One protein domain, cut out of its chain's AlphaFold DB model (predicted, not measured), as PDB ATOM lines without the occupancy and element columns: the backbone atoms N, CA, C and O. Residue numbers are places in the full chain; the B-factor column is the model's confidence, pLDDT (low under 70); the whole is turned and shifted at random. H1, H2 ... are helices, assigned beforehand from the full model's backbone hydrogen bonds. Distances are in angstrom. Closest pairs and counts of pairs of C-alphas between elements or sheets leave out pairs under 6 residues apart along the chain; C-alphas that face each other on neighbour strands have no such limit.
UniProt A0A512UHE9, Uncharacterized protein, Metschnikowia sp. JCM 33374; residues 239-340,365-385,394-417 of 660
ATOM      1  N   GLU A 239     142.138 196.416 147.088       89.19
ATOM      2  CA  GLU A 239     142.725 197.424 146.201       89.19
ATOM      3  C   GLU A 239     143.741 198.298 146.947       89.19
ATOM      4  O   GLU A 239     144.844 198.533 146.441       89.19
ATOM      5  N   GLU A 240     143.427 198.712 148.175       85.62
ATOM      6  CA  GLU A 240     144.343 199.465 149.024       85.62
ATOM      7  C   GLU A 240     145.606 198.648 149.338       85.62
ATOM      8  O   GLU A 240     146.721 199.141 149.132       85.62
ATOM      9  N   GLN A 241     145.465 197.371 149.708       90.75
ATOM     10  CA  GLN A 241     146.586 196.455 149.929       90.75
ATOM     11  C   GLN A 241     147.448 196.286 148.663       90.75
ATOM     12  O   GLN A 241     148.678 196.386 148.730       90.75
ATOM     13  N   GLN A 242     146.842 196.094 147.485       89.62
ATOM     14  CA  GLN A 242     147.583 196.004 146.217       89.62
ATOM     15  C   GLN A 242     148.291 197.318 145.869       89.62
ATOM     16  O   GLN A 242     149.448 197.308 145.437       89.62
ATOM     17  N   SER A 243     147.638 198.458 146.099       79.38
ATOM     18  CA  SER A 243     148.225 199.781 145.880       79.38
ATOM     19  C   SER A 243     149.428 200.021 146.800       79.38
ATOM     20  O   SER A 243     150.454 200.567 146.371       79.38
ATOM     21  N   HIS A 244     149.353 199.538 148.044       83.56
ATOM     22  CA  HIS A 244     150.442 199.598 149.003       83.56
ATOM     23  C   HIS A 244     151.628 198.754 148.530       83.56
ATOM     24  O   HIS A 244     152.752 199.255 148.460       83.56
ATOM     25  N   LEU A 245     151.390 197.508 148.110       84.81
ATOM     26  CA  LEU A 245     152.433 196.625 147.577       84.81
ATOM     27  C   LEU A 245     153.093 197.192 146.312       84.81
ATOM     28  O   LEU A 245     154.320 197.138 146.178       84.81
ATOM     29  N   LEU A 246     152.310 197.782 145.403       80.06
ATOM     30  CA  LEU A 246     152.832 198.481 144.228       80.06
ATOM     31  C   LEU A 246     153.705 199.670 144.633       80.06
ATOM     32  O   LEU A 246     154.822 199.799 144.137       80.06
ATOM     33  N   THR A 247     153.254 200.477 145.593       78.88
ATOM     34  CA  THR A 247     154.023 201.611 146.122       78.88
ATOM     35  C   THR A 247     155.344 201.150 146.743       78.88
ATOM     36  O   THR A 247     156.396 201.741 146.484       78.88
ATOM     37  N   VAL A 248     155.328 200.064 147.524       81.00
ATOM     38  CA  VAL A 248     156.538 199.462 148.103       81.00
ATOM     39  C   VAL A 248     157.479 198.991 146.994       81.00
ATOM     40  O   VAL A 248     158.662 199.339 147.015       81.00
ATOM     41  N   LYS A 249     156.976 198.284 145.978       85.06
ATOM     42  CA  LYS A 249     157.772 197.810 144.837       85.06
ATOM     43  C   LYS A 249     158.384 198.958 144.029       85.06
ATOM     44  O   LYS A 249     159.570 198.907 143.698       85.06
ATOM     45  N   GLU A 250     157.613 199.998 143.729       76.19
ATOM     46  CA  GLU A 250     158.092 201.189 143.023       76.19
ATOM     47  C   GLU A 250     159.146 201.934 143.838       76.19
ATOM     48  O   GLU A 250     160.198 202.290 143.304       76.19
ATOM     49  N   SER A 251     158.917 202.103 145.143       73.81
ATOM     50  CA  SER A 251     159.887 202.731 146.041       73.81
ATOM     51  C   SER A 251     161.183 201.919 146.137       73.81
ATOM     52  O   SER A 251     162.270 202.493 146.101       73.81
ATOM     53  N   ALA A 252     161.102 200.586 146.170       76.75
ATOM     54  CA  ALA A 252     162.261 199.702 146.162       76.75
ATOM     55  C   ALA A 252     163.028 199.795 144.834       76.75
ATOM     56  O   ALA A 252     164.257 199.885 144.842       76.75
ATOM     57  N   GLY A 253     162.320 199.843 143.701       80.88
ATOM     58  CA  GLY A 253     162.907 200.060 142.378       80.88
ATOM     59  C   GLY A 253     163.606 201.417 142.262       80.88
ATOM     60  O   GLY A 253     164.755 201.483 141.819       80.88
ATOM     61  N   ALA A 254     162.959 202.484 142.731       72.56
ATOM     62  CA  ALA A 254     163.531 203.826 142.783       72.56
ATOM     63  C   ALA A 254     164.759 203.884 143.704       72.56
ATOM     64  O   ALA A 254     165.794 204.424 143.317       72.56
ATOM     65  N   ASN A 255     164.698 203.259 144.882       74.19
ATOM     66  CA  ASN A 255     165.824 203.167 145.812       74.19
ATOM     67  C   ASN A 255     166.984 202.345 145.235       74.19
ATOM     68  O   ASN A 255     168.145 202.710 145.414       74.19
ATOM     69  N   ALA A 256     166.708 201.253 144.520       77.44
ATOM     70  CA  ALA A 256     167.731 200.457 143.845       77.44
ATOM     71  C   ALA A 256     168.407 201.248 142.713       77.44
ATOM     72  O   ALA A 256     169.634 201.213 142.590       77.44
ATOM     73  N   ALA A 257     167.633 201.999 141.921       75.81
ATOM     74  CA  ALA A 257     168.170 202.915 140.919       75.81
ATOM     75  C   ALA A 257     169.040 204.001 141.572       75.81
ATOM     76  O   ALA A 257     170.180 204.205 141.159       75.81
ATOM     77  N   LEU A 258     168.562 204.600 142.664       71.81
ATOM     78  CA  LEU A 258     169.301 205.597 143.433       71.81
ATOM     79  C   LEU A 258     170.604 205.031 144.007       71.81
ATOM     80  O   LEU A 258     171.626 205.705 143.965       71.81
ATOM     81  N   ARG A 259     170.621 203.791 144.512       75.81
ATOM     82  CA  ARG A 259     171.855 203.130 144.983       75.81
ATOM     83  C   ARG A 259     172.877 202.965 143.856       75.81
ATOM     84  O   ARG A 259     174.058 203.231 144.072       75.81
ATOM     85  N   ARG A 260     172.434 202.587 142.649       79.62
ATOM     86  CA  ARG A 260     173.311 202.513 141.462       79.62
ATOM     87  C   ARG A 260     173.857 203.891 141.090       79.62
ATOM     88  O   ARG A 260     175.049 204.022 140.827       79.62
ATOM     89  N   GLU A 261     173.008 204.915 141.131       76.12
ATOM     90  CA  GLU A 261     173.425 206.301 140.910       76.12
ATOM     91  C   GLU A 261     174.358 206.813 142.009       76.12
ATOM     92  O   GLU A 261     175.284 207.552 141.703       76.12
ATOM     93  N   THR A 262     174.187 206.385 143.262       75.62
ATOM     94  CA  THR A 262     174.992 206.854 144.401       75.62
ATOM     95  C   THR A 262     176.469 206.536 144.190       75.62
ATOM     96  O   THR A 262     177.299 207.410 144.394       75.62
ATOM     97  N   SER A 263     176.814 205.346 143.679       76.75
ATOM     98  CA  SER A 263     178.210 205.016 143.341       76.75
ATOM     99  C   SER A 263     178.789 205.946 142.267       76.75
ATOM    100  O   SER A 263     179.935 206.383 142.366       76.75
ATOM    101  N   MET A 264     177.989 206.288 141.254       77.19
ATOM    102  CA  MET A 264     178.385 207.224 140.197       77.19
ATOM    103  C   MET A 264     178.497 208.661 140.727       77.19
ATOM    104  O   MET A 264     179.377 209.402 140.300       77.19
ATOM    105  N   LEU A 265     177.657 209.031 141.692       74.38
ATOM    106  CA  LEU A 265     177.654 210.333 142.352       74.38
ATOM    107  C   LEU A 265     178.874 210.497 143.262       74.38
ATOM    108  O   LEU A 265     179.556 211.509 143.176       74.38
ATOM    109  N   THR A 266     179.235 209.461 144.024       77.69
ATOM    110  CA  THR A 266     180.484 209.415 144.796       77.69
ATOM    111  C   THR A 266     181.711 209.472 143.884       77.69
ATOM    112  O   THR A 266     182.698 210.120 144.216       77.69
ATOM    113  N   ARG A 267     181.672 208.832 142.706       78.38
ATOM    114  CA  ARG A 267     182.738 208.982 141.700       78.38
ATOM    115  C   ARG A 267     182.807 210.397 141.148       78.38
ATOM    116  O   ARG A 267     183.903 210.881 140.932       78.38
ATOM    117  N   TYR A 268     181.671 211.040 140.909       75.50
ATOM    118  CA  TYR A 268     181.624 212.416 140.428       75.50
ATOM    119  C   TYR A 268     182.144 213.411 141.475       75.50
ATOM    120  O   TYR A 268     182.864 214.340 141.129       75.50
ATOM    121  N   GLU A 269     181.831 213.182 142.749       75.50
ATOM    122  CA  GLU A 269     182.329 213.967 143.881       75.50
ATOM    123  C   GLU A 269     183.839 213.796 144.082       75.50
ATOM    124  O   GLU A 269     184.556 214.774 144.272       75.50
ATOM    125  N   ASN A 270     184.328 212.557 143.979       78.81
ATOM    126  CA  ASN A 270     185.730 212.229 144.223       78.81
ATOM    127  C   ASN A 270     186.620 212.316 142.988       78.81
ATOM    128  O   ASN A 270     187.832 212.205 143.139       78.81
ATOM    129  N   ALA A 271     186.074 212.441 141.778       74.69
ATOM    130  CA  ALA A 271     186.881 212.626 140.584       74.69
ATOM    131  C   ALA A 271     187.432 214.056 140.616       74.69
ATOM    132  O   ALA A 271     186.663 214.994 140.404       74.69
ATOM    133  N   PRO A 272     188.747 214.259 140.841       60.84
ATOM    134  CA  PRO A 272     189.338 215.549 140.567       60.84
ATOM    135  C   PRO A 272     189.296 215.699 139.050       60.84
ATOM    136  O   PRO A 272     190.131 215.152 138.328       60.84
ATOM    137  N   SER A 273     188.277 216.374 138.534       60.44
ATOM    138  CA  SER A 273     188.265 216.817 137.150       60.44
ATOM    139  C   SER A 273     189.481 217.722 136.982       60.44
ATOM    140  O   SER A 273     189.478 218.863 137.440       60.44
ATOM    141  N   GLN A 274     190.542 217.175 136.379       59.09
ATOM    142  CA  GLN A 274     191.862 217.808 136.329       59.09
ATOM    143  C   GLN A 274     191.839 219.201 135.684       59.09
ATOM    144  O   GLN A 274     192.715 220.009 135.975       59.09
ATOM    145  N   ASP A 275     190.798 219.509 134.906       61.88
ATOM    146  CA  ASP A 275     190.670 220.779 134.194       61.88
ATOM    147  C   ASP A 275     189.634 221.753 134.787       61.88
ATOM    148  O   ASP A 275     189.735 222.954 134.549       61.88
ATOM    149  N   THR A 276     188.638 221.299 135.566       65.94
ATOM    150  CA  THR A 276     187.664 222.204 136.219       65.94
ATOM    151  C   THR A 276     187.067 221.580 137.484       65.94
ATOM    152  O   THR A 276     186.374 220.571 137.366       65.94
ATOM    153  N   PRO A 277     187.258 222.146 138.688       74.38
ATOM    154  CA  PRO A 277     186.582 221.644 139.882       74.38
ATOM    155  C   PRO A 277     185.059 221.779 139.737       74.38
ATOM    156  O   PRO A 277     184.564 222.733 139.126       74.38
ATOM    157  N   ASN A 278     184.314 220.821 140.291       75.75
ATOM    158  CA  ASN A 278     182.858 220.920 140.389       75.75
ATOM    159  C   ASN A 278     182.506 222.126 141.271       75.75
ATOM    160  O   ASN A 278     183.050 222.288 142.364       75.75
ATOM    161  N   ILE A 279     181.637 223.003 140.771       77.25
ATOM    162  CA  ILE A 279     181.273 224.256 141.445       77.25
ATOM    163  C   ILE A 279     180.130 223.997 142.427       77.25
ATOM    164  O   ILE A 279     180.062 224.607 143.496       77.25
ATOM    165  N   VAL A 280     179.221 223.087 142.077       77.00
ATOM    166  CA  VAL A 280     178.092 222.711 142.920       77.00
ATOM    167  C   VAL A 280     178.536 221.654 143.925       77.00
ATOM    168  O   VAL A 280     178.767 220.496 143.582       77.00
ATOM    169  N   ASN A 281     178.597 222.043 145.197       76.62
ATOM    170  CA  ASN A 281     178.783 221.097 146.289       76.62
ATOM    171  C   ASN A 281     177.523 220.219 146.431       76.62
ATOM    172  O   ASN A 281     176.415 220.723 146.657       76.62
ATOM    173  N   VAL A 282     177.709 218.903 146.317       70.50
ATOM    174  CA  VAL A 282     176.660 217.879 146.420       70.50
ATOM    175  C   VAL A 282     175.880 217.991 147.730       70.50
ATOM    176  O   VAL A 282     174.651 217.914 147.725       70.50
ATOM    177  N   GLU A 283     176.566 218.234 148.845       71.69
ATOM    178  CA  GLU A 283     175.943 218.377 150.159       71.69
ATOM    179  C   GLU A 283     175.016 219.600 150.200       71.69
ATOM    180  O   GLU A 283     173.907 219.555 150.736       71.69
ATOM    181  N   THR A 284     175.429 220.692 149.551       73.44
ATOM    182  CA  THR A 284     174.618 221.913 149.462       73.44
ATOM    183  C   THR A 284     173.403 221.697 148.559       73.44
ATOM    184  O   THR A 284     172.296 222.104 148.910       73.44
ATOM    185  N   ALA A 285     173.569 220.987 147.439       68.25
ATOM    186  CA  ALA A 285     172.459 220.602 146.567       68.25
ATOM    187  C   ALA A 285     171.447 219.689 147.286       68.25
ATOM    188  O   ALA A 285     170.235 219.865 147.132       68.25
ATOM    189  N   ALA A 286     171.916 218.762 148.128       66.94
ATOM    190  CA  ALA A 286     171.054 217.920 148.955       66.94
ATOM    191  C   ALA A 286     170.250 218.744 149.977       66.94
ATOM    192  O   ALA A 286     169.040 218.541 150.108       66.94
ATOM    193  N   ARG A 287     170.881 219.727 150.639       67.62
ATOM    194  CA  ARG A 287     170.193 220.667 151.547       67.62
ATOM    195  C   ARG A 287     169.142 221.512 150.821       67.62
ATOM    196  O   ARG A 287     168.051 221.703 151.349       67.62
ATOM    197  N   ILE A 288     169.422 221.970 149.597       66.25
ATOM    198  CA  ILE A 288     168.441 222.705 148.776       66.25
ATOM    199  C   ILE A 288     167.247 221.813 148.420       66.25
ATOM    200  O   ILE A 288     166.112 222.276 148.495       66.25
ATOM    201  N   SER A 289     167.469 220.535 148.090       61.12
ATOM    202  CA  SER A 289     166.358 219.599 147.853       61.12
ATOM    203  C   SER A 289     165.472 219.463 149.094       61.12
ATOM    204  O   SER A 289     164.246 219.512 148.999       61.12
ATOM    205  N   TYR A 290     166.083 219.367 150.280       64.56
ATOM    206  CA  TYR A 290     165.351 219.321 151.545       64.56
ATOM    207  C   TYR A 290     164.497 220.580 151.766       64.56
ATOM    208  O   TYR A 290     163.309 220.468 152.062       64.56
ATOM    209  N   LEU A 291     165.065 221.770 151.540       63.91
ATOM    210  CA  LEU A 291     164.347 223.046 151.661       63.91
ATOM    211  C   LEU A 291     163.193 223.171 150.657       63.91
ATOM    212  O   LEU A 291     162.097 223.588 151.025       63.91
ATOM    213  N   CYS A 292     163.407 222.773 149.400       58.97
ATOM    214  CA  CYS A 292     162.360 222.781 148.377       58.97
ATOM    215  C   CYS A 292     161.198 221.839 148.724       58.97
ATOM    216  O   CYS A 292     160.055 222.177 148.431       58.97
ATOM    217  N   ASN A 293     161.474 220.701 149.370       55.97
ATOM    218  CA  ASN A 293     160.444 219.757 149.813       55.97
ATOM    219  C   ASN A 293     159.737 220.201 151.103       55.97
ATOM    220  O   ASN A 293     158.565 219.893 151.285       55.97
ATOM    221  N   GLY A 294     160.425 220.931 151.987       56.06
ATOM    222  CA  GLY A 294     159.824 221.526 153.185       56.06
ATOM    223  C   GLY A 294     158.810 222.629 152.865       56.06
ATOM    224  O   GLY A 294     157.892 222.883 153.648       56.06
ATOM    225  N   ASN A 295     158.922 223.252 151.690       52.91
ATOM    226  CA  ASN A 295     157.917 224.183 151.201       52.91
ATOM    227  C   ASN A 295     156.644 223.409 150.828       52.91
ATOM    228  O   ASN A 295     156.627 222.642 149.867       52.91
ATOM    229  N   ARG A 296     155.551 223.668 151.558       48.59
ATOM    230  CA  ARG A 296     154.214 223.038 151.440       48.59
ATOM    231  C   ARG A 296     153.524 223.166 150.064       48.59
ATOM    232  O   ARG A 296     152.337 222.884 149.947       48.59
ATOM    233  N   ILE A 297     154.228 223.616 149.026       54.34
ATOM    234  CA  ILE A 297     153.724 223.736 147.650       54.34
ATOM    235  C   ILE A 297     153.476 222.343 147.048       54.34
ATOM    236  O   ILE A 297     152.570 222.169 146.239       54.34
ATOM    237  N   THR A 298     154.238 221.339 147.483       46.75
ATOM    238  CA  THR A 298     153.943 219.922 147.247       46.75
ATOM    239  C   THR A 298     153.547 219.270 148.570       46.75
ATOM    240  O   THR A 298     154.293 219.412 149.540       46.75
ATOM    241  N   PRO A 299     152.397 218.574 148.652       45.16
ATOM    242  CA  PRO A 299     151.970 217.929 149.885       45.16
ATOM    243  C   PRO A 299     153.015 216.894 150.313       45.16
ATOM    244  O   PRO A 299     153.303 215.932 149.600       45.16
ATOM    245  N   ILE A 300     153.610 217.130 151.482       48.97
ATOM    246  CA  ILE A 300     154.585 216.238 152.101       48.97
ATOM    247  C   ILE A 300     153.816 215.009 152.584       48.97
ATOM    248  O   ILE A 300     153.184 215.030 153.639       48.97
ATOM    249  N   LEU A 301     153.862 213.924 151.813       52.97
ATOM    250  CA  LEU A 301     153.501 212.605 152.324       52.97
ATOM    251  C   LEU A 301     154.545 212.249 153.391       52.97
ATOM    252  O   LEU A 301     155.706 212.012 153.058       52.97
ATOM    253  N   ARG A 302     154.134 212.269 154.667       50.69
ATOM    254  CA  ARG A 302     154.996 212.286 155.871       50.69
ATOM    255  C   ARG A 302     156.032 211.155 155.987       50.69
ATOM    256  O   ARG A 302     156.937 211.274 156.800       50.69
ATOM    257  N   ASN A 303     155.972 210.126 155.139       55.59
ATOM    258  CA  ASN A 303     156.860 208.961 155.209       55.59
ATOM    259  C   ASN A 303     157.794 208.799 153.996       55.59
ATOM    260  O   ASN A 303     158.497 207.796 153.896       55.59
ATOM    261  N   LYS A 304     157.820 209.749 153.050       57.50
ATOM    262  CA  LYS A 304     158.727 209.664 151.895       57.50
ATOM    263  C   LYS A 304     160.030 210.394 152.202       57.50
ATOM    264  O   LYS A 304     160.032 211.589 152.488       57.50
ATOM    265  N   THR A 305     161.146 209.670 152.121       55.84
ATOM    266  CA  THR A 305     162.476 210.284 152.117       55.84
ATOM    267  C   THR A 305     162.519 211.358 151.026       55.84
ATOM    268  O   THR A 305     162.003 211.132 149.926       55.84
ATOM    269  N   PRO A 306     163.079 212.548 151.309       55.75
ATOM    270  CA  PRO A 306     163.097 213.634 150.342       55.75
ATOM    271  C   PRO A 306     163.806 213.143 149.073       55.75
ATOM    272  O   PRO A 306     164.913 212.598 149.182       55.75
ATOM    273  N   PRO A 307     163.199 213.294 147.881       57.41
ATOM    274  CA  PRO A 307     163.832 212.871 146.645       57.41
ATOM    275  C   PRO A 307     165.193 213.561 146.520       57.41
ATOM    276  O   PRO A 307     165.306 214.790 146.502       57.41
ATOM    277  N   ARG A 308     166.257 212.757 146.479       61.56
ATOM    278  CA  ARG A 308     167.592 213.250 146.137       61.56
ATOM    279  C   ARG A 308     167.565 213.677 144.670       61.56
ATOM    280  O   ARG A 308     166.903 213.029 143.860       61.56
ATOM    281  N   PHE A 309     168.267 214.758 144.321       63.06
ATOM    282  CA  PHE A 309     168.456 215.100 142.911       63.06
ATOM    283  C   PHE A 309     169.077 213.896 142.200       63.06
ATOM    284  O   PHE A 309     170.096 213.377 142.654       63.06
ATOM    285  N   ALA A 310     168.460 213.459 141.101       70.12
ATOM    286  CA  ALA A 310     169.063 212.451 140.239       70.12
ATOM    287  C   ALA A 310     170.451 212.935 139.798       70.12
ATOM    288  O   ALA A 310     170.635 214.135 139.557       70.12
ATOM    289  N   LEU A 311     171.411 212.019 139.649       69.62
ATOM    290  CA  LEU A 311     172.784 212.371 139.261       69.62
ATOM    291  C   LEU A 311     172.807 213.235 137.993       69.62
ATOM    292  O   LEU A 311     173.519 214.231 137.920       69.62
ATOM    293  N   SER A 312     171.969 212.889 137.018       69.88
ATOM    294  CA  SER A 312     171.813 213.633 135.765       69.88
ATOM    295  C   SER A 312     171.405 215.091 135.980       69.88
ATOM    296  O   SER A 312     171.886 215.972 135.273       69.88
ATOM    297  N   SER A 313     170.555 215.361 136.974       78.25
ATOM    298  CA  SER A 313     170.114 216.716 137.318       78.25
ATOM    299  C   SER A 313     171.219 217.502 138.014       78.25
ATOM    300  O   SER A 313     171.366 218.691 137.750       78.25
ATOM    301  N   LEU A 314     172.011 216.844 138.866       76.88
ATOM    302  CA  LEU A 314     173.132 217.472 139.559       76.88
ATOM    303  C   LEU A 314     174.278 217.802 138.596       76.88
ATOM    304  O   LEU A 314     174.752 218.932 138.597       76.88
ATOM    305  N   VAL A 315     174.651 216.865 137.720       76.50
ATOM    306  CA  VAL A 315     175.648 217.091 136.660       76.50
ATOM    307  C   VAL A 315     175.184 218.198 135.713       76.50
ATOM    308  O   VAL A 315     175.957 219.085 135.369       76.50
ATOM    309  N   PHE A 316     173.904 218.193 135.325       76.31
ATOM    310  CA  PHE A 316     173.342 219.265 134.507       76.31
ATOM    311  C   PHE A 316     173.392 220.624 135.216       76.31
ATOM    312  O   PHE A 316     173.729 221.623 134.585       76.31
ATOM    313  N   LEU A 317     173.068 220.674 136.513       80.88
ATOM    314  CA  LEU A 317     173.129 221.900 137.304       80.88
ATOM    315  C   LEU A 317     174.567 222.412 137.429       80.88
ATOM    316  O   LEU A 317     174.788 223.609 137.274       80.88
ATOM    317  N   ASP A 318     175.534 221.529 137.670       81.19
ATOM    318  CA  ASP A 318     176.946 221.902 137.766       81.19
ATOM    319  C   ASP A 318     177.482 222.448 136.438       81.19
ATOM    320  O   ASP A 318     178.060 223.534 136.406       81.19
ATOM    321  N   GLU A 319     177.201 221.774 135.320       78.81
ATOM    322  CA  GLU A 319     177.583 222.264 133.992       78.81
ATOM    323  C   GLU A 319     176.883 223.584 133.640       78.81
ATOM    324  O   GLU A 319     177.514 224.506 133.121       78.81
ATOM    325  N   LEU A 320     175.602 223.733 133.991       80.50
ATOM    326  CA  LEU A 320     174.878 224.995 133.840       80.50
ATOM    327  C   LEU A 320     175.567 226.119 134.626       80.50
ATOM    328  O   LEU A 320     175.787 227.201 134.082       80.50
ATOM    329  N   VAL A 321     175.919 225.875 135.890       84.12
ATOM    330  CA  VAL A 321     176.600 226.860 136.739       84.12
ATOM    331  C   VAL A 321     177.982 227.193 136.176       84.12
ATOM    332  O   VAL A 321     178.308 228.373 136.064       84.12
ATOM    333  N   LYS A 322     178.765 226.201 135.732       83.25
ATOM    334  CA  LYS A 322     180.071 226.411 135.081       83.25
ATOM    335  C   LYS A 322     179.965 227.306 133.855       83.25
ATOM    336  O   LYS A 322     180.738 228.256 133.734       83.25
ATOM    337  N   VAL A 323     179.008 227.040 132.965       83.06
ATOM    338  CA  VAL A 323     178.785 227.873 131.774       83.06
ATOM    339  C   VAL A 323     178.463 229.312 132.182       83.06
ATOM    340  O   VAL A 323     179.062 230.243 131.652       83.06
ATOM    341  N   ARG A 324     177.612 229.517 133.195       82.25
ATOM    342  CA  ARG A 324     177.253 230.868 133.657       82.25
ATOM    343  C   ARG A 324     178.375 231.616 134.335       82.25
ATOM    344  O   ARG A 324     178.538 232.807 134.093       82.25
ATOM    345  N   VAL A 325     179.160 230.934 135.154       86.81
ATOM    346  CA  VAL A 325     180.342 231.540 135.762       86.81
ATOM    347  C   VAL A 325     181.331 231.954 134.671       86.81
ATOM    348  O   VAL A 325     181.864 233.057 134.745       86.81
ATOM    349  N   ARG A 326     181.520 231.147 133.612       86.12
ATOM    350  CA  ARG A 326     182.340 231.548 132.454       86.12
ATOM    351  C   ARG A 326     181.778 232.775 131.739       86.12
ATOM    352  O   ARG A 326     182.553 233.684 131.466       86.12
ATOM    353  N   ASP A 327     180.472 232.831 131.481       86.62
ATOM    354  CA  ASP A 327     179.838 233.994 130.843       86.62
ATOM    355  C   ASP A 327     180.079 235.272 131.662       86.62
ATOM    356  O   ASP A 327     180.499 236.295 131.120       86.62
ATOM    357  N   VAL A 328     179.874 235.204 132.985       88.75
ATOM    358  CA  VAL A 328     180.103 236.330 133.908       88.75
ATOM    359  C   VAL A 328     181.576 236.741 133.911       88.75
ATOM    360  O   VAL A 328     181.879 237.931 133.845       88.75
ATOM    361  N   MET A 329     182.502 235.780 133.932       87.19
ATOM    362  CA  MET A 329     183.941 236.054 133.873       87.19
ATOM    363  C   MET A 329     184.349 236.693 132.540       87.19
ATOM    364  O   MET A 329     185.126 237.645 132.537       87.19
ATOM    365  N   LEU A 330     183.800 236.238 131.411       88.94
ATOM    366  CA  LEU A 330     184.043 236.846 130.099       88.94
ATOM    367  C   LEU A 330     183.504 238.277 130.032       88.94
ATOM    368  O   LEU A 330     184.210 239.165 129.557       88.94
ATOM    369  N   ALA A 331     182.302 238.524 130.560       88.69
ATOM    370  CA  ALA A 331     181.729 239.868 130.642       88.69
ATOM    371  C   ALA A 331     182.596 240.806 131.505       88.69
ATOM    372  O   ALA A 331     182.857 241.946 131.115       88.69
ATOM    373  N   LEU A 332     183.120 240.309 132.632       88.50
ATOM    374  CA  LEU A 332     184.080 241.040 133.464       88.50
ATOM    375  C   LEU A 332     185.371 241.361 132.700       88.50
ATOM    376  O   LEU A 332     185.805 242.513 132.702       88.50
ATOM    377  N   ILE A 333     185.960 240.381 132.007       87.06
ATOM    378  CA  ILE A 333     187.191 240.566 131.221       87.06
ATOM    379  C   ILE A 333     186.977 241.595 130.106       87.06
ATOM    380  O   ILE A 333     187.794 242.501 129.950       87.06
ATOM    381  N   MET A 334     185.869 241.509 129.363       85.44
ATOM    382  CA  MET A 334     185.540 242.475 128.307       85.44
ATOM    383  C   MET A 334     185.408 243.898 128.861       85.44
ATOM    384  O   MET A 334     185.894 244.856 128.258       85.44
ATOM    385  N   ARG A 335     184.811 244.050 130.045       82.00
ATOM    386  CA  ARG A 335     184.654 245.350 130.705       82.00
ATOM    387  C   ARG A 335     185.976 245.909 131.229       82.00
ATOM    388  O   ARG A 335     186.251 247.099 131.089       82.00
ATOM    389  N   MET A 336     186.816 245.064 131.819       79.94
ATOM    390  CA  MET A 336     188.139 245.483 132.289       79.94
ATOM    391  C   MET A 336     189.089 245.798 131.131       79.94
ATOM    392  O   MET A 336     189.909 246.706 131.256       79.94
ATOM    393  N   GLY A 337     188.971 245.086 130.007       74.69
ATOM    394  CA  GLY A 337     189.732 245.359 128.788       74.69
ATOM    395  C   GLY A 337     189.345 246.687 128.137       74.69
ATOM    396  O   GLY A 337     190.219 247.436 127.713       74.69
ATOM    397  N   THR A 338     188.053 247.019 128.120       66.69
ATOM    398  CA  THR A 338     187.543 248.258 127.506       66.69
ATOM    399  C   THR A 338     187.773 249.499 128.368       66.69
ATOM    400  O   THR A 338     188.156 250.531 127.832       66.69
ATOM    401  N   ASN A 339     187.653 249.405 129.696       65.62
ATOM    402  CA  ASN A 339     187.885 250.550 130.592       65.62
ATOM    403  C   ASN A 339     189.359 250.990 130.685       65.62
ATOM    404  O   ASN A 339     189.634 252.083 131.174       65.62
ATOM    405  N   ASN A 340     190.307 250.158 130.237       60.38
ATOM    406  CA  ASN A 340     191.726 250.532 130.165       60.38
ATOM    407  C   ASN A 340     192.095 251.234 128.861       60.38
ATOM    408  O   ASN A 340     193.183 251.796 128.764       60.38
ATOM    409  N   VAL A 365     188.749 242.669 141.353       82.88
ATOM    410  CA  VAL A 365     187.357 242.615 140.891       82.88
ATOM    411  C   VAL A 365     186.453 242.912 142.086       82.88
ATOM    412  O   VAL A 365     186.449 242.169 143.069       82.88
ATOM    413  N   SER A 366     185.684 244.003 142.030       86.75
ATOM    414  CA  SER A 366     184.742 244.342 143.095       86.75
ATOM    415  C   SER A 366     183.462 243.514 142.976       86.75
ATOM    416  O   SER A 366     183.017 243.179 141.879       86.75
ATOM    417  N   LYS A 367     182.774 243.270 144.102       86.94
ATOM    418  CA  LYS A 367     181.422 242.673 144.107       86.94
ATOM    419  C   LYS A 367     180.453 243.437 143.194       86.94
ATOM    420  O   LYS A 367     179.569 242.832 142.597       86.94
ATOM    421  N   ARG A 368     180.623 244.761 143.075       83.31
ATOM    422  CA  ARG A 368     179.811 245.603 142.180       83.31
ATOM    423  C   ARG A 368     180.044 245.285 140.705       83.31
ATOM    424  O   ARG A 368     179.093 245.346 139.936       83.31
ATOM    425  N   ASP A 369     181.264 244.931 140.315       83.56
ATOM    426  CA  ASP A 369     181.575 244.589 138.924       83.56
ATOM    427  C   ASP A 369     180.922 243.264 138.540       83.56
ATOM    428  O   ASP A 369     180.344 243.158 137.461       83.56
ATOM    429  N   ILE A 370     180.927 242.289 139.459       85.31
ATOM    430  CA  ILE A 370     180.238 241.003 139.284       85.31
ATOM    431  C   ILE A 370     178.736 241.231 139.089       85.31
ATOM    432  O   ILE A 370     178.159 240.721 138.134       85.31
ATOM    433  N   TRP A 371     178.107 242.036 139.952       83.62
ATOM    434  CA  TRP A 371     176.681 242.357 139.830       83.62
ATOM    435  C   TRP A 371     176.338 243.028 138.504       83.62
ATOM    436  O   TRP A 371     175.345 242.666 137.880       83.62
ATOM    437  N   ARG A 372     177.176 243.956 138.040       82.88
ATOM    438  CA  ARG A 372     176.952 244.606 136.749       82.88
ATOM    439  C   ARG A 372     177.152 243.647 135.578       82.88
ATOM    440  O   ARG A 372     176.371 243.693 134.645       82.88
ATOM    441  N   ALA A 373     178.134 242.748 135.632       85.62
ATOM    442  CA  ALA A 373     178.302 241.712 134.610       85.62
ATOM    443  C   ALA A 373     177.084 240.771 134.545       85.62
ATOM    444  O   ALA A 373     176.642 240.388 133.465       85.62
ATOM    445  N   VAL A 374     176.503 240.435 135.698       84.19
ATOM    446  CA  VAL A 374     175.256 239.659 135.795       84.19
ATOM    447  C   VAL A 374     174.063 240.416 135.193       84.19
ATOM    448  O   VAL A 374     173.234 239.805 134.513       84.19
ATOM    449  N   GLU A 375     173.978 241.727 135.430       82.94
ATOM    450  CA  GLU A 375     172.959 242.624 134.866       82.94
ATOM    451  C   GLU A 375     173.113 242.767 133.343       82.94
ATOM    452  O   GLU A 375     172.140 242.600 132.609       82.94
ATOM    453  N   ASP A 376     174.343 242.945 132.856       83.31
ATOM    454  CA  ASP A 376     174.682 243.027 131.429       83.31
ATOM    455  C   ASP A 376     174.289 241.730 130.691       83.31
ATOM    456  O   ASP A 376     173.748 241.767 129.581       83.31
ATOM    457  N   LEU A 377     174.487 240.574 131.334       81.12
ATOM    458  CA  LEU A 377     174.062 239.262 130.833       81.12
ATOM    459  C   LEU A 377     172.561 238.991 131.005       81.12
ATOM    460  O   LEU A 377     172.063 237.980 130.502       81.12
ATOM    461  N   ARG A 378     171.832 239.866 131.709       82.25
ATOM    462  CA  ARG A 378     170.386 239.759 131.968       82.25
ATOM    463  C   ARG A 378     169.969 238.416 132.567       82.25
ATOM    464  O   ARG A 378     168.881 237.915 132.284       82.25
ATOM    465  N   LEU A 379     170.813 237.828 133.417       72.25
ATOM    466  CA  LEU A 379     170.594 236.476 133.958       72.25
ATOM    467  C   LEU A 379     169.306 236.361 134.782       72.25
ATOM    468  O   LEU A 379     168.651 235.318 134.773       72.25
ATOM    469  N   PHE A 380     168.931 237.443 135.464       68.38
ATOM    470  CA  PHE A 380     167.742 237.509 136.316       68.38
ATOM    471  C   PHE A 380     166.638 238.406 135.750       68.38
ATOM    472  O   PHE A 380     165.552 238.482 136.325       68.38
ATOM    473  N   GLU A 381     166.874 239.065 134.613       68.31
ATOM    474  CA  GLU A 381     165.846 239.884 133.987       68.31
ATOM    475  C   GLU A 381     164.898 238.999 133.183       68.31
ATOM    476  O   GLU A 381     165.289 238.245 132.287       68.31
ATOM    477  N   THR A 382     163.602 239.123 133.453       53.97
ATOM    478  CA  THR A 382     162.617 238.683 132.470       53.97
ATOM    479  C   THR A 382     162.798 239.538 131.229       53.97
ATOM    480  O   THR A 382     162.942 240.759 131.333       53.97
ATOM    481  N   LYS A 383     162.800 238.924 130.036       53.91
ATOM    482  CA  LYS A 383     162.702 239.718 128.808       53.91
ATOM    483  C   LYS A 383     161.543 240.685 129.011       53.91
ATOM    484  O   LYS A 383     160.458 240.231 129.376       53.91
ATOM    485  N   LYS A 384     161.771 241.985 128.779       55.16
ATOM    486  CA  LYS A 384     160.690 242.962 128.611       55.16
ATOM    487  C   LYS A 384     159.815 242.425 127.487       55.16
ATOM    488  O   LYS A 384     160.101 242.626 126.311       55.16
ATOM    489  N   ALA A 385     158.817 241.633 127.848       47.34
ATOM    490  CA  ALA A 385     157.848 241.097 126.928       47.34
ATOM    491  C   ALA A 385     157.066 242.319 126.457       47.34
ATOM    492  O   ALA A 385     156.224 242.841 127.183       47.34
ATOM    493  N   PHE A 394     152.872 242.944 139.119       44.00
ATOM    494  CA  PHE A 394     153.567 242.429 140.317       44.00
ATOM    495  C   PHE A 394     153.625 240.915 140.596       44.00
ATOM    496  O   PHE A 394     154.166 240.512 141.622       44.00
ATOM    497  N   ARG A 395     153.134 240.049 139.711       50.59
ATOM    498  CA  ARG A 395     153.332 238.608 139.836       50.59
ATOM    499  C   ARG A 395     154.746 238.291 139.385       50.59
ATOM    500  O   ARG A 395     155.162 238.682 138.294       50.59
ATOM    501  N   THR A 396     155.473 237.624 140.273       49.28
ATOM    502  CA  THR A 396     156.807 237.072 140.051       49.28
ATOM    503  C   THR A 396     156.924 236.454 138.655       49.28
ATOM    504  O   THR A 396     155.940 235.905 138.145       49.28
ATOM    505  N   PRO A 397     158.111 236.525 138.022       50.81
ATOM    506  CA  PRO A 397     158.371 235.832 136.769       50.81
ATOM    507  C   PRO A 397     157.830 234.409 136.847       50.81
ATOM    508  O   PRO A 397     158.233 233.648 137.727       50.81
ATOM    509  N   LEU A 398     156.912 234.040 135.950       57.62
ATOM    510  CA  LEU A 398     156.529 232.639 135.841       57.62
ATOM    511  C   LEU A 398     157.815 231.832 135.617       57.62
ATOM    512  O   LEU A 398     158.648 232.192 134.783       57.62
ATOM    513  N   LEU A 399     157.974 230.731 136.354       53.53
ATOM    514  CA  LEU A 399     159.129 229.827 136.273       53.53
ATOM    515  C   LEU A 399     159.448 229.416 134.818       53.53
ATOM    516  O   LEU A 399     160.593 229.128 134.479       53.53
ATOM    517  N   SER A 400     158.441 229.426 133.941       55.97
ATOM    518  CA  SER A 400     158.570 229.199 132.499       55.97
ATOM    519  C   SER A 400     159.416 230.256 131.779       55.97
ATOM    520  O   SER A 400     160.207 229.898 130.910       55.97
ATOM    521  N   THR A 401     159.309 231.534 132.149       57.56
ATOM    522  CA  THR A 401     160.113 232.626 131.580       57.56
ATOM    523  C   THR A 401     161.573 232.504 132.003       57.56
ATOM    524  O   THR A 401     162.463 232.634 131.166       57.56
ATOM    525  N   TYR A 402     161.824 232.160 133.271       57.41
ATOM    526  CA  TYR A 402     163.173 231.863 133.760       57.41
ATOM    527  C   TYR A 402     163.786 230.667 133.017       57.41
ATOM    528  O   TYR A 402     164.882 230.770 132.471       57.41
ATOM    529  N   LYS A 403     163.040 229.557 132.895       60.19
ATOM    530  CA  LYS A 403     163.471 228.375 132.127       60.19
ATOM    531  C   LYS A 403     163.797 228.719 130.673       60.19
ATOM    532  O   LYS A 403     164.818 228.272 130.159       60.19
ATOM    533  N   TYR A 404     162.963 229.524 130.016       62.47
ATOM    534  CA  TYR A 404     163.193 229.943 128.634       62.47
ATOM    535  C   TYR A 404     164.471 230.777 128.489       62.47
ATOM    536  O   TYR A 404     165.281 230.497 127.608       62.47
ATOM    537  N   ASN A 405     164.681 231.749 129.381       59.41
ATOM    538  CA  ASN A 405     165.883 232.579 129.383       59.41
ATOM    539  C   ASN A 405     167.144 231.735 129.588       59.41
ATOM    540  O   ASN A 405     168.127 231.947 128.883       59.41
ATOM    541  N   VAL A 406     167.107 230.746 130.490       58.06
ATOM    542  CA  VAL A 406     168.219 229.809 130.713       58.06
ATOM    543  C   VAL A 406     168.514 228.987 129.455       58.06
ATOM    544  O   VAL A 406     169.671 228.899 129.052       58.06
ATOM    545  N   VAL A 407     167.489 228.430 128.802       64.88
ATOM    546  CA  VAL A 407     167.646 227.640 127.566       64.88
ATOM    547  C   VAL A 407     168.206 228.489 126.424       64.88
ATOM    548  O   VAL A 407     169.101 228.049 125.706       64.88
ATOM    549  N   GLU A 408     167.707 229.715 126.260       66.81
ATOM    550  CA  GLU A 408     168.145 230.629 125.205       66.81
ATOM    551  C   GLU A 408     169.592 231.079 125.388       66.81
ATOM    552  O   GLU A 408     170.370 231.056 124.437       66.81
ATOM    553  N   SER A 409     169.964 231.451 126.608       54.00
ATOM    554  CA  SER A 409     171.320 231.909 126.912       54.00
ATOM    555  C   SER A 409     172.333 230.761 126.979       54.00
ATOM    556  O   SER A 409     173.527 231.025 126.936       54.00
ATOM    557  N   LEU A 410     171.893 229.499 127.072       54.97
ATOM    558  CA  LEU A 410     172.755 228.328 126.867       54.97
ATOM    559  C   LEU A 410     172.937 227.970 125.382       54.97
ATOM    560  O   LEU A 410     173.660 227.030 125.069       54.97
ATOM    561  N   GLN A 411     172.248 228.669 124.471       67.31
ATOM    562  CA  GLN A 411     172.219 228.352 123.039       67.31
ATOM    563  C   GLN A 411     171.862 226.882 122.750       67.31
ATOM    564  O   GLN A 411     172.249 226.334 121.719       67.31
ATOM    565  N   LEU A 412     171.105 226.233 123.647       64.81
ATOM    566  CA  LEU A 412     170.670 224.855 123.434       64.81
ATOM    567  C   LEU A 412     169.825 224.801 122.163       64.81
ATOM    568  O   LEU A 412     168.935 225.631 121.955       64.81
ATOM    569  N   ASP A 413     170.130 223.830 121.305       58.16
ATOM    570  CA  ASP A 413     169.583 223.746 119.956       58.16
ATOM    571  C   ASP A 413     168.046 223.647 119.997       58.16
ATOM    572  O   ASP A 413     167.451 222.599 120.282       58.16
ATOM    573  N   LYS A 414     167.383 224.783 119.728       56.88
ATOM    574  CA  LYS A 414     165.925 224.970 119.864       56.88
ATOM    575  C   LYS A 414     165.129 223.962 119.029       56.88
ATOM    576  O   LYS A 414     163.968 223.698 119.322       56.88
ATOM    577  N   LYS A 415     165.758 223.365 118.009       54.69
ATOM    578  CA  LYS A 415     165.142 222.408 117.080       54.69
ATOM    579  C   LYS A 415     164.679 221.106 117.744       54.69
ATOM    580  O   LYS A 415     163.797 220.455 117.193       54.69
ATOM    581  N   LYS A 416     165.219 220.726 118.913       53.91
ATOM    582  CA  LYS A 416     164.775 219.523 119.651       53.91
ATOM    583  C   LYS A 416     163.817 219.813 120.806       53.91
ATOM    584  O   LYS A 416     163.104 218.909 121.231       53.91
ATOM    585  N   TYR A 417     163.764 221.054 121.286       43.09
ATOM    586  CA  TYR A 417     162.904 221.454 122.397       43.09
ATOM    587  C   TYR A 417     161.818 222.410 121.900       43.09
ATOM    588  O   TYR A 417     161.834 223.609 122.167       43.09
TER     589      TYR A 417
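Overview. This is residues 239 to 340, 365 to 385 and 394 to 417 of the 660 residues of an uncharacterized protein of Metschnikowia sp. JCM 33374 (UniProt A0A512UHE9). Two long helices, H1 and H3, make a wide, open angle: residues 261 to 265 of H1 meet Leu 311, the first residue of H3, and from there the earlier part of H1, back to Glu 239, and H3 reach away to opposite ends of an elongated model. The three short helices H2, H4 and H5 lie loosely inside that angle, H4 crossing H3 at residues 328 to 332 of H3, and residues 239 to 250 of H1, 295 to 303 and 411 to 416 stick out. The printed part has 147 residues with five named helices, in the order H1, H2, H3, H4, H5, and no named strand; its class is all helix. It is loose, with a radius of gyration of the C-alphas of 20.2 A, and spans 72 by 45 by 34 A.

Along the chain. H1, the longest helix by residues, runs from Glu 239 to Asn 270, 45.5 A from C-alpha 239 at (142.725, 197.424, 146.201) to C-alpha 270 at (185.730, 212.229, 144.223). It has a kink of 28 degrees near residue 261. H3 is residues 311 to 339, 42.0 A long. H2 is residues 282 to 294, 18.5 A; H4 is residues 367 to 376, 14.4 A; H5 is residues 399 to 409, 15.5 A, ending with C-alpha 409 at (171.320, 231.909, 126.912).

Arrangement. H1 touches H3 with residues 261 to 265 alone, and H3 touches H1 with residue 311 alone; their closest C-alphas, of Leu 265 and Leu 311, are 6.1 A apart. They run the same way at a steep tilt of 44 degrees. H2 is close to H1 but not clearly touching, with the closest C-alphas, of Glu 269 and Val 282, 7.3 A apart; the tilt is shallow, 28 degrees, opposite ways. H2 is also close to H3 but not clearly touching, with the closest C-alphas, of Ala 285 and Leu 314, 7.7 A apart; at 71 degrees they are only just about perpendicular. H3 touches H4 with residues 328 to 332 alone, about perpendicular at 79 degrees; the closest C-alphas, of Ala 331 and Ala 373, are 5.6 A apart. H5 touches no helix, but H3 and H5 are near each other, with 6 pairs of C-alphas within 10 A. H1 and H2 are each apart from H4 and H5, and H4 is apart from H5. In H2, H3, H4 and H5 every O i to N i+4 pair is within hydrogen-bond range; in H1 27 of 28 are.

Size, cuts and confidence. The two C-alphas farthest apart, of Glu 239 and Asn 340, are 74.0 A apart. Residues 341 to 364 are not printed, with a gap of 14.0 A between C-alphas 340 and 365; residues 386 to 393 are not printed either, with 14.1 A between C-alphas 385 and 394. The links H1 to H2, 11 residues, and H2 to H3, 16 residues, are long. The mean pLDDT of the printed part is 70.5, and 65 residues are under 70, among them 285 to 309 and 394 to 417.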